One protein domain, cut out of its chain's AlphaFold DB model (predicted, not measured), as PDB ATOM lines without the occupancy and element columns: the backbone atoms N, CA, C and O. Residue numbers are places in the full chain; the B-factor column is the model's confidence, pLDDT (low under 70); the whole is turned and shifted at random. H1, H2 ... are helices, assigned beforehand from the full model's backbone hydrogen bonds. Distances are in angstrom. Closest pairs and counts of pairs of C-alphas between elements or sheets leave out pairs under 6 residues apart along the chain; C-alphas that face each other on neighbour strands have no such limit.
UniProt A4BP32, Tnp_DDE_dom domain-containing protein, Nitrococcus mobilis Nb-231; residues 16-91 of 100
ATOM      1  N   ARG A  16     -25.424 -48.587 -18.155       70.38
ATOM      2  CA  ARG A  16     -25.205 -48.829 -19.585       70.38
ATOM      3  C   ARG A  16     -24.992 -50.313 -19.896       70.38
ATOM      4  O   ARG A  16     -25.570 -50.809 -20.856       70.38
ATOM      5  N   GLU A  17     -24.227 -51.023 -19.074       78.25
ATOM      6  CA  GLU A  17     -23.982 -52.463 -19.231       78.25
ATOM      7  C   GLU A  17     -25.259 -53.266 -18.983       78.25
ATOM      8  O   GLU A  17     -25.598 -54.144 -19.770       78.25
ATOM      9  N   LEU A  18     -26.034 -52.895 -17.961       78.88
ATOM     10  CA  LEU A  18     -27.326 -53.526 -17.669       78.88
ATOM     11  C   LEU A  18     -28.341 -53.356 -18.812       78.88
ATOM     12  O   LEU A  18     -29.130 -54.259 -19.088       78.88
ATOM     13  N   ARG A  19     -28.298 -52.211 -19.506       75.62
ATOM     14  CA  ARG A  19     -29.137 -51.939 -20.681       75.62
ATOM     15  C   ARG A  19     -28.729 -52.789 -21.883       75.62
ATOM     16  O   ARG A  19     -29.601 -53.322 -22.560       75.62
ATOM     17  N   ASN A  20     -27.427 -52.949 -22.119       77.88
ATOM     18  CA  ASN A  20     -26.906 -53.780 -23.210       77.88
ATOM     19  C   ASN A  20     -27.206 -55.269 -23.007       77.88
ATOM     20  O   ASN A  20     -27.428 -55.984 -23.975       77.88
ATOM     21  N   LEU A  21     -27.247 -55.722 -21.752       82.00
ATOM     22  CA  LEU A  21     -27.621 -57.091 -21.407       82.00
ATOM     23  C   LEU A  21     -29.140 -57.337 -21.507       82.00
ATOM     24  O   LEU A  21     -29.567 -58.483 -21.410       82.00
ATOM     25  N   GLY A  22     -29.960 -56.289 -21.665       74.88
ATOM     26  CA  GLY A  22     -31.425 -56.388 -21.739       74.88
ATOM     27  C   GLY A  22     -32.144 -56.448 -20.384       74.88
ATOM     28  O   GLY A  22     -33.344 -56.693 -20.341       74.88
ATOM     29  N   TRP A  23     -31.439 -56.202 -19.276       74.25
ATOM     30  CA  TRP A  23     -31.987 -56.335 -17.917       74.25
ATOM     31  C   TRP A  23     -32.724 -55.072 -17.458       74.25
ATOM     32  O   TRP A  23     -33.552 -55.123 -16.554       74.25
ATOM     33  N   VAL A  24     -32.420 -53.923 -18.068       70.62
ATOM     34  CA  VAL A  24     -33.028 -52.632 -17.727       70.62
ATOM     35  C   VAL A  24     -33.457 -51.906 -18.995       70.62
ATOM     36  O   VAL A  24     -32.622 -51.472 -19.791       70.62
ATOM     37  N   TYR A  25     -34.765 -51.698 -19.138       70.69
ATOM     38  CA  TYR A  25     -35.331 -50.838 -20.170       70.69
ATOM     39  C   TYR A  25     -35.534 -49.423 -19.613       70.69
ATOM     40  O   TYR A  25     -36.270 -49.248 -18.640       70.69
ATOM     41  N   PRO A  26     -34.906 -48.384 -20.194       66.81
ATOM     42  CA  PRO A  26     -35.222 -47.008 -19.831       66.81
ATOM     43  C   PRO A  26     -36.668 -46.700 -20.226       66.81
ATOM     44  O   PRO A  26     -37.022 -46.772 -21.401       66.81
ATOM     45  N   HIS A  27     -37.500 -46.317 -19.262       68.62
ATOM     46  CA  HIS A  27     -38.858 -45.872 -19.584       68.62
ATOM     47  C   HIS A  27     -38.857 -44.531 -20.343       68.62
ATOM     48  O   HIS A  27     -39.746 -44.256 -21.144       68.62
ATOM     49  N   VAL A  28     -37.819 -43.711 -20.136       67.62
ATOM     50  CA  VAL A  28     -37.634 -42.422 -20.811       67.62
ATOM     51  C   VAL A  28     -36.719 -42.600 -22.021       67.62
ATOM     52  O   VAL A  28     -35.545 -42.955 -21.880       67.62
ATOM     53  N   LYS A  29     -37.251 -42.342 -23.218       70.19
ATOM     54  CA  LYS A  29     -36.477 -42.352 -24.466       70.19
ATOM     55  C   LYS A  29     -35.549 -41.140 -24.528       70.19
ATOM     56  O   LYS A  29     -35.910 -40.046 -24.103       70.19
ATOM     57  N   GLY A  30     -34.344 -41.328 -25.060       69.19
ATOM     58  CA  GLY A  30     -33.424 -40.216 -25.316       69.19
ATOM     59  C   GLY A  30     -33.765 -39.469 -26.612       69.19
ATOM     60  O   GLY A  30     -34.283 -40.074 -27.550       69.19
ATOM     61  N   ARG A  31     -33.382 -38.187 -26.716       66.06
ATOM     62  CA  ARG A  31     -33.562 -37.346 -27.926       66.06
ATOM     63  C   ARG A  31     -33.098 -38.024 -29.224       66.06
ATOM     64  O   ARG A  31     -33.780 -37.948 -30.240       66.06
ATOM     65  N   GLY A  32     -31.960 -38.724 -29.189       73.12
ATOM     66  CA  GLY A  32     -31.429 -39.436 -30.358       73.12
ATOM     67  C   GLY A  32     -32.299 -40.616 -30.807       73.12
ATOM     68  O   GLY A  32     -32.413 -40.870 -32.000       73.12
ATOM     69  N   GLN A  33     -32.967 -41.304 -29.876       75.62
ATOM     70  CA  GLN A  33     -33.882 -42.404 -30.202       75.62
ATOM     71  C   GLN A  33     -35.182 -41.884 -30.822       75.62
ATOM     72  O   GLN A  33     -35.686 -42.493 -31.761       75.62
ATOM     73  N   GLU A  34     -35.692 -40.740 -30.355       71.81
ATOM     74  CA  GLU A  34     -36.859 -40.091 -30.963       71.81
ATOM     75  C   GLU A  34     -36.572 -39.600 -32.387       71.81
ATOM     76  O   GLU A  34     -37.402 -39.792 -33.270       71.81
ATOM     77  N   ALA A  35     -35.385 -39.035 -32.637       74.19
ATOM     78  CA  ALA A  35     -34.969 -38.621 -33.978       74.19
ATOM     79  C   ALA A  35     -34.881 -39.811 -34.953       74.19
ATOM     80  O   ALA A  35     -35.367 -39.730 -36.081       74.19
ATOM     81  N   ILE A  36     -34.325 -40.942 -34.502       78.25
ATOM     82  CA  ILE A  36     -34.260 -42.186 -35.287       78.25
ATOM     83  C   ILE A  36     -35.667 -42.751 -35.540       78.25
ATOM     84  O   ILE A  36     -35.959 -43.229 -36.633       78.25
ATOM     85  N   GLU A  37     -36.560 -42.703 -34.549       75.19
ATOM     86  CA  GLU A  37     -37.952 -43.138 -34.716       75.19
ATOM     87  C   GLU A  37     -38.727 -42.246 -35.685       75.19
ATOM     88  O   GLU A  37     -39.515 -42.769 -36.469       75.19
ATOM     89  N   LEU A  38     -38.487 -40.934 -35.676       75.50
ATOM     90  CA  LEU A  38     -39.106 -39.995 -36.606       75.50
ATOM     91  C   LEU A  38     -38.637 -40.229 -38.049       75.50
ATOM     92  O   LEU A  38     -39.453 -40.177 -38.965       75.50
ATOM     93  N   GLN A  39     -37.353 -40.557 -38.249       77.44
ATOM     94  CA  GLN A  39     -36.832 -40.977 -39.556       77.44
ATOM     95  C   GLN A  39     -37.497 -42.268 -40.058       77.44
ATOM     96  O   GLN A  39     -37.769 -42.398 -41.246       77.44
ATOM     97  N   LYS A  40     -37.776 -43.219 -39.157       81.25
ATOM     98  CA  LYS A  40     -38.422 -44.500 -39.493       81.25
ATOM     99  C   LYS A  40     -39.939 -44.391 -39.669       81.25
ATOM    100  O   LYS A  40     -40.522 -45.169 -40.416       81.25
ATOM    101  N   GLN A  41     -40.589 -43.475 -38.955       80.06
ATOM    102  CA  GLN A  41     -42.038 -43.283 -38.954       80.06
ATOM    103  C   GLN A  41     -42.367 -41.788 -39.084       80.06
ATOM    104  O   GLN A  41     -42.681 -41.136 -38.084       80.06
ATOM    105  N   PRO A  42     -42.363 -41.239 -40.310       76.44
ATOM    106  CA  PRO A  42     -42.538 -39.801 -40.535       76.44
ATOM    107  C   PRO A  42     -43.925 -39.277 -40.124       76.44
ATOM    108  O   PRO A  42     -44.087 -38.094 -39.843       76.44
ATOM    109  N   HIS A  43     -44.935 -40.148 -40.032       78.50
ATOM    110  CA  HIS A  43     -46.277 -39.777 -39.569       78.50
ATOM    111  C   HIS A  43     -46.387 -39.651 -38.041       78.50
ATOM    112  O   HIS A  43     -47.375 -39.120 -37.525       78.50
ATOM    113  N   LYS A  44     -45.389 -40.132 -37.291       75.38
ATOM    114  CA  LYS A  44     -45.388 -40.072 -35.833       75.38
ATOM    115  C   LYS A  44     -44.992 -38.669 -35.391       75.38
ATOM    116  O   LYS A  44     -43.835 -38.283 -35.478       75.38
ATOM    117  N   ARG A  45     -45.944 -37.897 -34.867       68.00
ATOM    118  CA  ARG A  45     -45.641 -36.572 -34.311       68.00
ATOM    119  C   ARG A  45     -44.913 -36.723 -32.968       68.00
ATOM    120  O   ARG A  45     -45.518 -37.255 -32.030       68.00
ATOM    121  N   PRO A  46     -43.661 -36.251 -32.832       70.62
ATOM    122  CA  PRO A  46     -43.011 -36.200 -31.531       70.62
ATOM    123  C   PRO A  46     -43.805 -35.233 -30.645       70.62
ATOM    124  O   PRO A  46     -44.256 -34.191 -31.111       70.62
ATOM    125  N   ARG A  47     -44.040 -35.583 -29.378       73.06
ATOM    126  CA  ARG A  47     -44.776 -34.729 -28.419       73.06
ATOM    127  C   ARG A  47     -43.846 -33.975 -27.463       73.06
ATOM    128  O   ARG A  47     -44.308 -33.117 -26.716       73.06
ATOM    129  N   CYS A  48     -42.543 -34.258 -27.514       75.94
ATOM    130  CA  CYS A  48     -41.527 -33.625 -26.676       75.94
ATOM    131  C   CYS A  48     -41.397 -32.114 -26.931       75.94
ATOM    132  O   CYS A  48     -41.158 -31.374 -25.979       75.94
ATOM    133  N   TRP A  49     -41.664 -31.629 -28.156       82.31
ATOM    134  CA  TRP A  49     -41.578 -30.195 -28.480       82.31
ATOM    135  C   TRP A  49     -42.472 -29.327 -27.586       82.31
ATOM    136  O   TRP A  49     -42.087 -28.218 -27.240       82.31
ATOM    137  N   VAL A  50     -43.638 -29.828 -27.152       82.25
ATOM    138  CA  VAL A  50     -44.537 -29.086 -26.251       82.25
ATOM    139  C   VAL A  50     -43.876 -28.872 -24.892       82.25
ATOM    140  O   VAL A  50     -43.922 -27.771 -24.342       82.25
ATOM    141  N   VAL A  51     -43.225 -29.908 -24.361       82.75
ATOM    142  CA  VAL A  51     -42.506 -29.841 -23.083       82.75
ATOM    143  C   VAL A  51     -41.319 -28.894 -23.205       82.75
ATOM    144  O   VAL A  51     -41.143 -28.040 -22.344       82.75
ATOM    145  N   GLU A  52     -40.557 -28.977 -24.295       85.38
ATOM    146  CA  GLU A  52     -39.422 -28.085 -24.552       85.38
ATOM    147  C   GLU A  52     -39.851 -26.617 -24.670       85.38
ATOM    148  O   GLU A  52     -39.245 -25.737 -24.055       85.38
ATOM    149  N   VAL A  53     -40.938 -26.344 -25.397       85.25
ATOM    150  CA  VAL A  53     -41.517 -24.999 -25.515       85.25
ATOM    151  C   VAL A  53     -41.995 -24.491 -24.152       85.25
ATOM    152  O   VAL A  53     -41.719 -23.347 -23.792       85.25
ATOM    153  N   THR A  54     -42.640 -25.347 -23.359       83.31
ATOM    154  CA  THR A  54     -43.083 -24.991 -22.003       83.31
ATOM    155  C   THR A  54     -41.887 -24.693 -21.092       83.31
ATOM    156  O   THR A  54     -41.887 -23.702 -20.363       83.31
ATOM    157  N   TYR A  55     -40.816 -25.483 -21.191       82.12
ATOM    158  CA  TYR A  55     -39.575 -25.261 -20.447       82.12
ATOM    159  C   TYR A  55     -38.875 -23.958 -20.868       82.12
ATOM    160  O   TYR A  55     -38.349 -23.228 -20.030       82.12
ATOM    161  N   SER A  56     -38.939 -23.598 -22.154       85.50
ATOM    162  CA  SER A  56     -38.473 -22.301 -22.662       85.50
ATOM    163  C   SER A  56     -39.267 -21.125 -22.081       85.50
ATOM    164  O   SER A  56     -38.702 -20.060 -21.821       85.50
ATOM    165  N   TRP A  57     -40.571 -21.289 -21.829       86.62
ATOM    166  CA  TRP A  57     -41.364 -20.271 -21.135       86.62
ATOM    167  C   TRP A  57     -40.957 -20.134 -19.666       86.62
ATOM    168  O   TRP A  57     -40.786 -19.008 -19.196       86.62
ATOM    169  N   PHE A  58     -40.726 -21.251 -18.970       85.38
ATOM    170  CA  PHE A  58     -40.258 -21.229 -17.581       85.38
ATOM    171  C   PHE A  58     -38.864 -20.608 -17.430       85.38
ATOM    172  O   PHE A  58     -38.646 -19.856 -16.482       85.38
ATOM    173  N   ASN A  59     -37.961 -20.795 -18.399       85.06
ATOM    174  CA  ASN A  59     -36.634 -20.163 -18.391       85.06
ATOM    175  C   ASN A  59     -36.664 -18.623 -18.434       85.06
ATOM    176  O   ASN A  59     -35.659 -17.985 -18.124       85.06
ATOM    177  N   ARG A  60     -37.798 -17.997 -18.781       84.81
ATOM    178  CA  ARG A  60     -37.953 -16.529 -18.736       84.81
ATOM    179  C   ARG A  60     -38.198 -16.006 -17.323       84.81
ATOM    180  O   ARG A  60     -38.054 -14.812 -17.073       84.81
ATOM    181  N   LEU A  61     -38.578 -16.878 -16.392       82.56
ATOM    182  CA  LEU A  61     -38.826 -16.523 -15.003       82.56
ATOM    183  C   LEU A  61     -37.543 -16.737 -14.200       82.56
ATOM    184  O   LEU A  61     -37.212 -17.859 -13.820       82.56
ATOM    185  N   ARG A  62     -36.827 -15.644 -13.893       83.06
ATOM    186  CA  ARG A  62     -35.552 -15.696 -13.144       83.06
ATOM    187  C   ARG A  62     -35.651 -16.464 -11.822       83.06
ATOM    188  O   ARG A  62     -34.698 -17.133 -11.445       83.06
ATOM    189  N   LYS A  63     -36.803 -16.396 -11.142       80.25
ATOM    190  CA  LYS A  63     -37.050 -17.091  -9.867       80.25
ATOM    191  C   LYS A  63     -37.112 -18.623 -10.011       80.25
ATOM    192  O   LYS A  63     -36.849 -19.317  -9.038       80.25
ATOM    193  N   LEU A  64     -37.449 -19.134 -11.198       81.50
ATOM    194  CA  LEU A  64     -37.480 -20.568 -11.520       81.50
ATOM    195  C   LEU A  64     -36.187 -21.053 -12.186       81.50
ATOM    196  O   LEU A  64     -35.827 -22.214 -12.016       81.50
ATOM    197  N   LEU A  65     -35.493 -20.172 -12.919       78.19
ATOM    198  CA  LEU A  65     -34.250 -20.497 -13.629       78.19
ATOM    199  C   LEU A  65     -33.160 -21.004 -12.677       78.19
ATOM    200  O   LEU A  65     -32.486 -21.990 -12.965       78.19
ATOM    201  N   VAL A  66     -33.003 -20.336 -11.536       80.44
ATOM    202  CA  VAL A  66     -32.100 -20.774 -10.474       80.44
ATOM    203  C   VAL A  66     -32.958 -21.283  -9.324       80.44
ATOM    204  O   VAL A  66     -33.772 -20.541  -8.771       80.44
ATOM    205  N   ARG A  67     -32.798 -22.564  -8.973       79.25
ATOM    206  CA  ARG A  67     -33.517 -23.181  -7.851       79.25
ATOM    207  C   ARG A  67     -32.999 -22.629  -6.521       79.25
ATOM    208  O   ARG A  67     -32.128 -23.217  -5.894       79.25
ATOM    209  N   TYR A  68     -33.549 -21.494  -6.103       80.25
ATOM    210  CA  TYR A  68     -33.265 -20.895  -4.795       80.25
ATOM    211  C   TYR A  68     -34.134 -21.464  -3.667       80.25
ATOM    212  O   TYR A  68     -33.783 -21.330  -2.496       80.25
ATOM    213  N   GLU A  69     -35.271 -22.081  -3.994       81.38
ATOM    214  CA  GLU A  69     -36.166 -22.659  -2.992       81.38
ATOM    215  C   GLU A  69     -35.568 -23.940  -2.402       81.38
ATOM    216  O   GLU A  69     -35.265 -24.885  -3.130       81.38
ATOM    217  N   LYS A  70     -35.421 -23.977  -1.072       83.75
ATOM    218  CA  LYS A  70     -34.937 -25.161  -0.337       83.75
ATOM    219  C   LYS A  70     -36.018 -26.225  -0.131       83.75
ATOM    220  O   LYS A  70     -35.687 -27.371   0.147       83.75
ATOM    221  N   LEU A  71     -37.294 -25.841  -0.225       89.56
ATOM    222  CA  LEU A  71     -38.434 -26.739  -0.052       89.56
ATOM    223  C   LEU A  71     -39.058 -27.103  -1.401       89.56
ATOM    224  O   LEU A  71     -39.415 -26.223  -2.189       89.56
ATOM    225  N   ASP A  72     -39.327 -28.392  -1.598       86.88
ATOM    226  CA  ASP A  72     -39.994 -28.895  -2.807       86.88
ATOM    227  C   ASP A  72     -41.411 -28.333  -2.975       86.88
ATOM    228  O   ASP A  72     -41.857 -28.061  -4.089       86.88
ATOM    229  N   ARG A  73     -42.115 -28.097  -1.859       89.50
ATOM    230  CA  ARG A  73     -43.475 -27.531  -1.858       89.50
ATOM    231  C   ARG A  73     -43.497 -26.119  -2.442       89.50
ATOM    232  O   ARG A  73     -44.352 -25.808  -3.267       89.50
ATOM    233  N   SER A  74     -42.533 -25.288  -2.046       87.62
ATOM    234  CA  SER A  74     -42.385 -23.920  -2.553       87.62
ATOM    235  C   SER A  74     -42.049 -23.923  -4.042       87.62
ATOM    236  O   SER A  74     -42.625 -23.156  -4.813       87.62
ATOM    237  N   PHE A  75     -41.174 -24.836  -4.472       86.94
ATOM    238  CA  PHE A  75     -40.853 -25.005  -5.886       86.94
ATOM    239  C   PHE A  75     -42.089 -25.407  -6.705       86.94
ATOM    240  O   PHE A  75     -42.360 -24.798  -7.741       86.94
ATOM    241  N   LEU A  76     -42.874 -26.383  -6.240       89.00
ATOM    242  CA  LEU A  76     -44.104 -26.802  -6.914       89.00
ATOM    243  C   LEU A  76     -45.098 -25.634  -7.042       89.00
ATOM    244  O   LEU A  76     -45.609 -25.374  -8.130       89.00
ATOM    245  N   ALA A  77     -45.314 -24.883  -5.958       90.62
ATOM    246  CA  ALA A  77     -46.202 -23.724  -5.955       90.62
ATOM    247  C   ALA A  77     -45.770 -22.654  -6.975       90.62
ATOM    248  O   ALA A  77     -46.601 -22.149  -7.731       90.62
ATOM    249  N   LEU A  78     -44.467 -22.358  -7.068       88.69
ATOM    250  CA  LEU A  78     -43.931 -21.423  -8.064       88.69
ATOM    251  C   LEU A  78     -44.140 -21.907  -9.504       88.69
ATOM    252  O   LEU A  78     -44.440 -21.091 -10.375       88.69
ATOM    253  N   ASN A  79     -44.021 -23.213  -9.767       88.94
ATOM    254  CA  ASN A  79     -44.309 -23.776 -11.091       88.94
ATOM    255  C   ASN A  79     -45.787 -23.607 -11.465       88.94
ATOM    256  O   ASN A  79     -46.090 -23.200 -12.588       88.94
ATOM    257  N   HIS A  80     -46.704 -23.862 -10.529       91.06
ATOM    258  CA  HIS A  80     -48.134 -23.647 -10.758       91.06
ATOM    259  C   HIS A  80     -48.463 -22.171 -11.001       91.06
ATOM    260  O   HIS A  80     -49.178 -21.852 -11.950       91.06
ATOM    261  N   LEU A  81     -47.890 -21.266 -10.203       90.56
ATOM    262  CA  LEU A  81     -48.063 -19.825 -10.384       90.56
ATOM    263  C   LEU A  81     -47.552 -19.366 -11.756       90.56
ATOM    264  O   LEU A  81     -48.223 -18.623 -12.468       90.56
ATOM    265  N   ALA A  82     -46.377 -19.844 -12.158       89.94
ATOM    266  CA  ALA A  82     -45.802 -19.549 -13.459       89.94
ATOM    267  C   ALA A  82     -46.673 -20.054 -14.618       89.94
ATOM    268  O   ALA A  82     -46.898 -19.314 -15.578       89.94
ATOM    269  N   ALA A  83     -47.201 -21.275 -14.514       89.25
ATOM    270  CA  ALA A  83     -48.128 -21.824 -15.498       89.25
ATOM    271  C   ALA A  83     -49.408 -20.977 -15.601       89.25
ATOM    272  O   ALA A  83     -49.837 -20.661 -16.711       89.25
ATOM    273  N   ALA A  84     -49.966 -20.535 -14.469       90.81
ATOM    274  CA  ALA A  84     -51.137 -19.659 -14.435       90.81
ATOM    275  C   ALA A  84     -50.870 -18.301 -15.110       90.81
ATOM    276  O   ALA A  84     -51.673 -17.850 -15.924       90.81
ATOM    277  N   ILE A  85     -49.714 -17.677 -14.850       88.00
ATOM    278  CA  ILE A  85     -49.319 -16.408 -15.486       88.00
ATOM    279  C   ILE A  85     -49.159 -16.575 -17.002       88.00
ATOM    280  O   ILE A  85     -49.590 -15.714 -17.771       88.00
ATOM    281  N   ILE A  86     -48.533 -17.666 -17.452       87.25
ATOM    282  CA  ILE A  86     -48.368 -17.948 -18.885       87.25
ATOM    283  C   ILE A  86     -49.733 -18.153 -19.545       87.25
ATOM    284  O   ILE A  86     -49.976 -17.572 -20.603       87.25
ATOM    285  N   ALA A  87     -50.619 -18.934 -18.921       88.06
ATOM    286  CA  ALA A  87     -51.974 -19.160 -19.409       88.06
ATOM    287  C   ALA A  87     -52.744 -17.838 -19.528       88.06
ATOM    288  O   ALA A  87     -53.283 -17.553 -20.593       88.06
ATOM    289  N   LEU A  88     -52.693 -16.990 -18.494       85.12
ATOM    290  CA  LEU A  88     -53.335 -15.674 -18.489       85.12
ATOM    291  C   LEU A  88     -52.820 -14.771 -19.619       85.12
ATOM    292  O   LEU A  88     -53.608 -14.147 -20.320       85.12
ATOM    293  N   ARG A  89     -51.503 -14.745 -19.857       83.56
ATOM    294  CA  ARG A  89     -50.892 -13.961 -20.949       83.56
ATOM    295  C   ARG A  89     -51.250 -14.463 -22.346       83.56
ATOM    296  O   ARG A  89     -51.079 -13.725 -23.312       83.56
ATOM    297  N   LYS A  90     -51.655 -15.726 -22.480       82.94
ATOM    298  CA  LYS A  90     -52.007 -16.337 -23.766       82.94
ATOM    299  C   LYS A  90     -53.476 -16.175 -24.126       82.94
ATOM    300  O   LYS A  90     -53.815 -16.444 -25.275       82.94
ATOM    301  N   VAL A  91     -54.325 -15.732 -23.198       85.00
ATOM    302  CA  VAL A  91     -55.731 -15.487 -23.512       85.00
ATOM    303  C   VAL A  91     -55.832 -14.228 -24.388       85.00
ATOM    304  O   VAL A  91     -55.384 -13.161 -23.967       85.00
TER     305      VAL A  91
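This is residues 16 to 91 of the 100 residues of the protein "Tnp_DDE_dom domain-containing protein" of Nitrococcus mobilis Nb-231 (UniProt A4BP32). The model is an open frame: H1 and H2 lie along one side, H3 reaches across, and long H5 with little H4 makes the opposite side. The 76 printed residues hold five named helices, H1 to H5 in order, and no named strand: all helix. The whole is flat, 43 by 33 by 15 A, and only just extended, close to loose, with a radius of gyration of the C-alphas of 17.5 A.

H1, residues 16 to 20, and H2, residues 31 to 40, touch no helix. H3, residues 48 to 58, is close to but not clearly touching H5, residues 72 to 90, about perpendicular at 83 degrees; their closest C-alphas, of Phe 58 and Ala 82, are 7.1 A apart. H4, residues 62 to 65, only just touches residues 75 to 79 of H5, with 3 pairs of C-alphas within 8 A, the closest Leu 64 and Leu 78 at 7.4 A. Every O i to N i+4 pair is within hydrogen-bond range in H1, H2, H3 and H5; H4 is too short for one.

H1 begins at C-alpha 16 (-25.205, -48.829, -19.585). H2 measures 14.4 A, H3 15.4 A and H5 27.2 A, ending at C-alpha 90 (-52.007, -16.337, -23.766).

The printed part has no cut and no long link. Residues 26 to 28, 30 to 31 and 45 have pLDDT under 70.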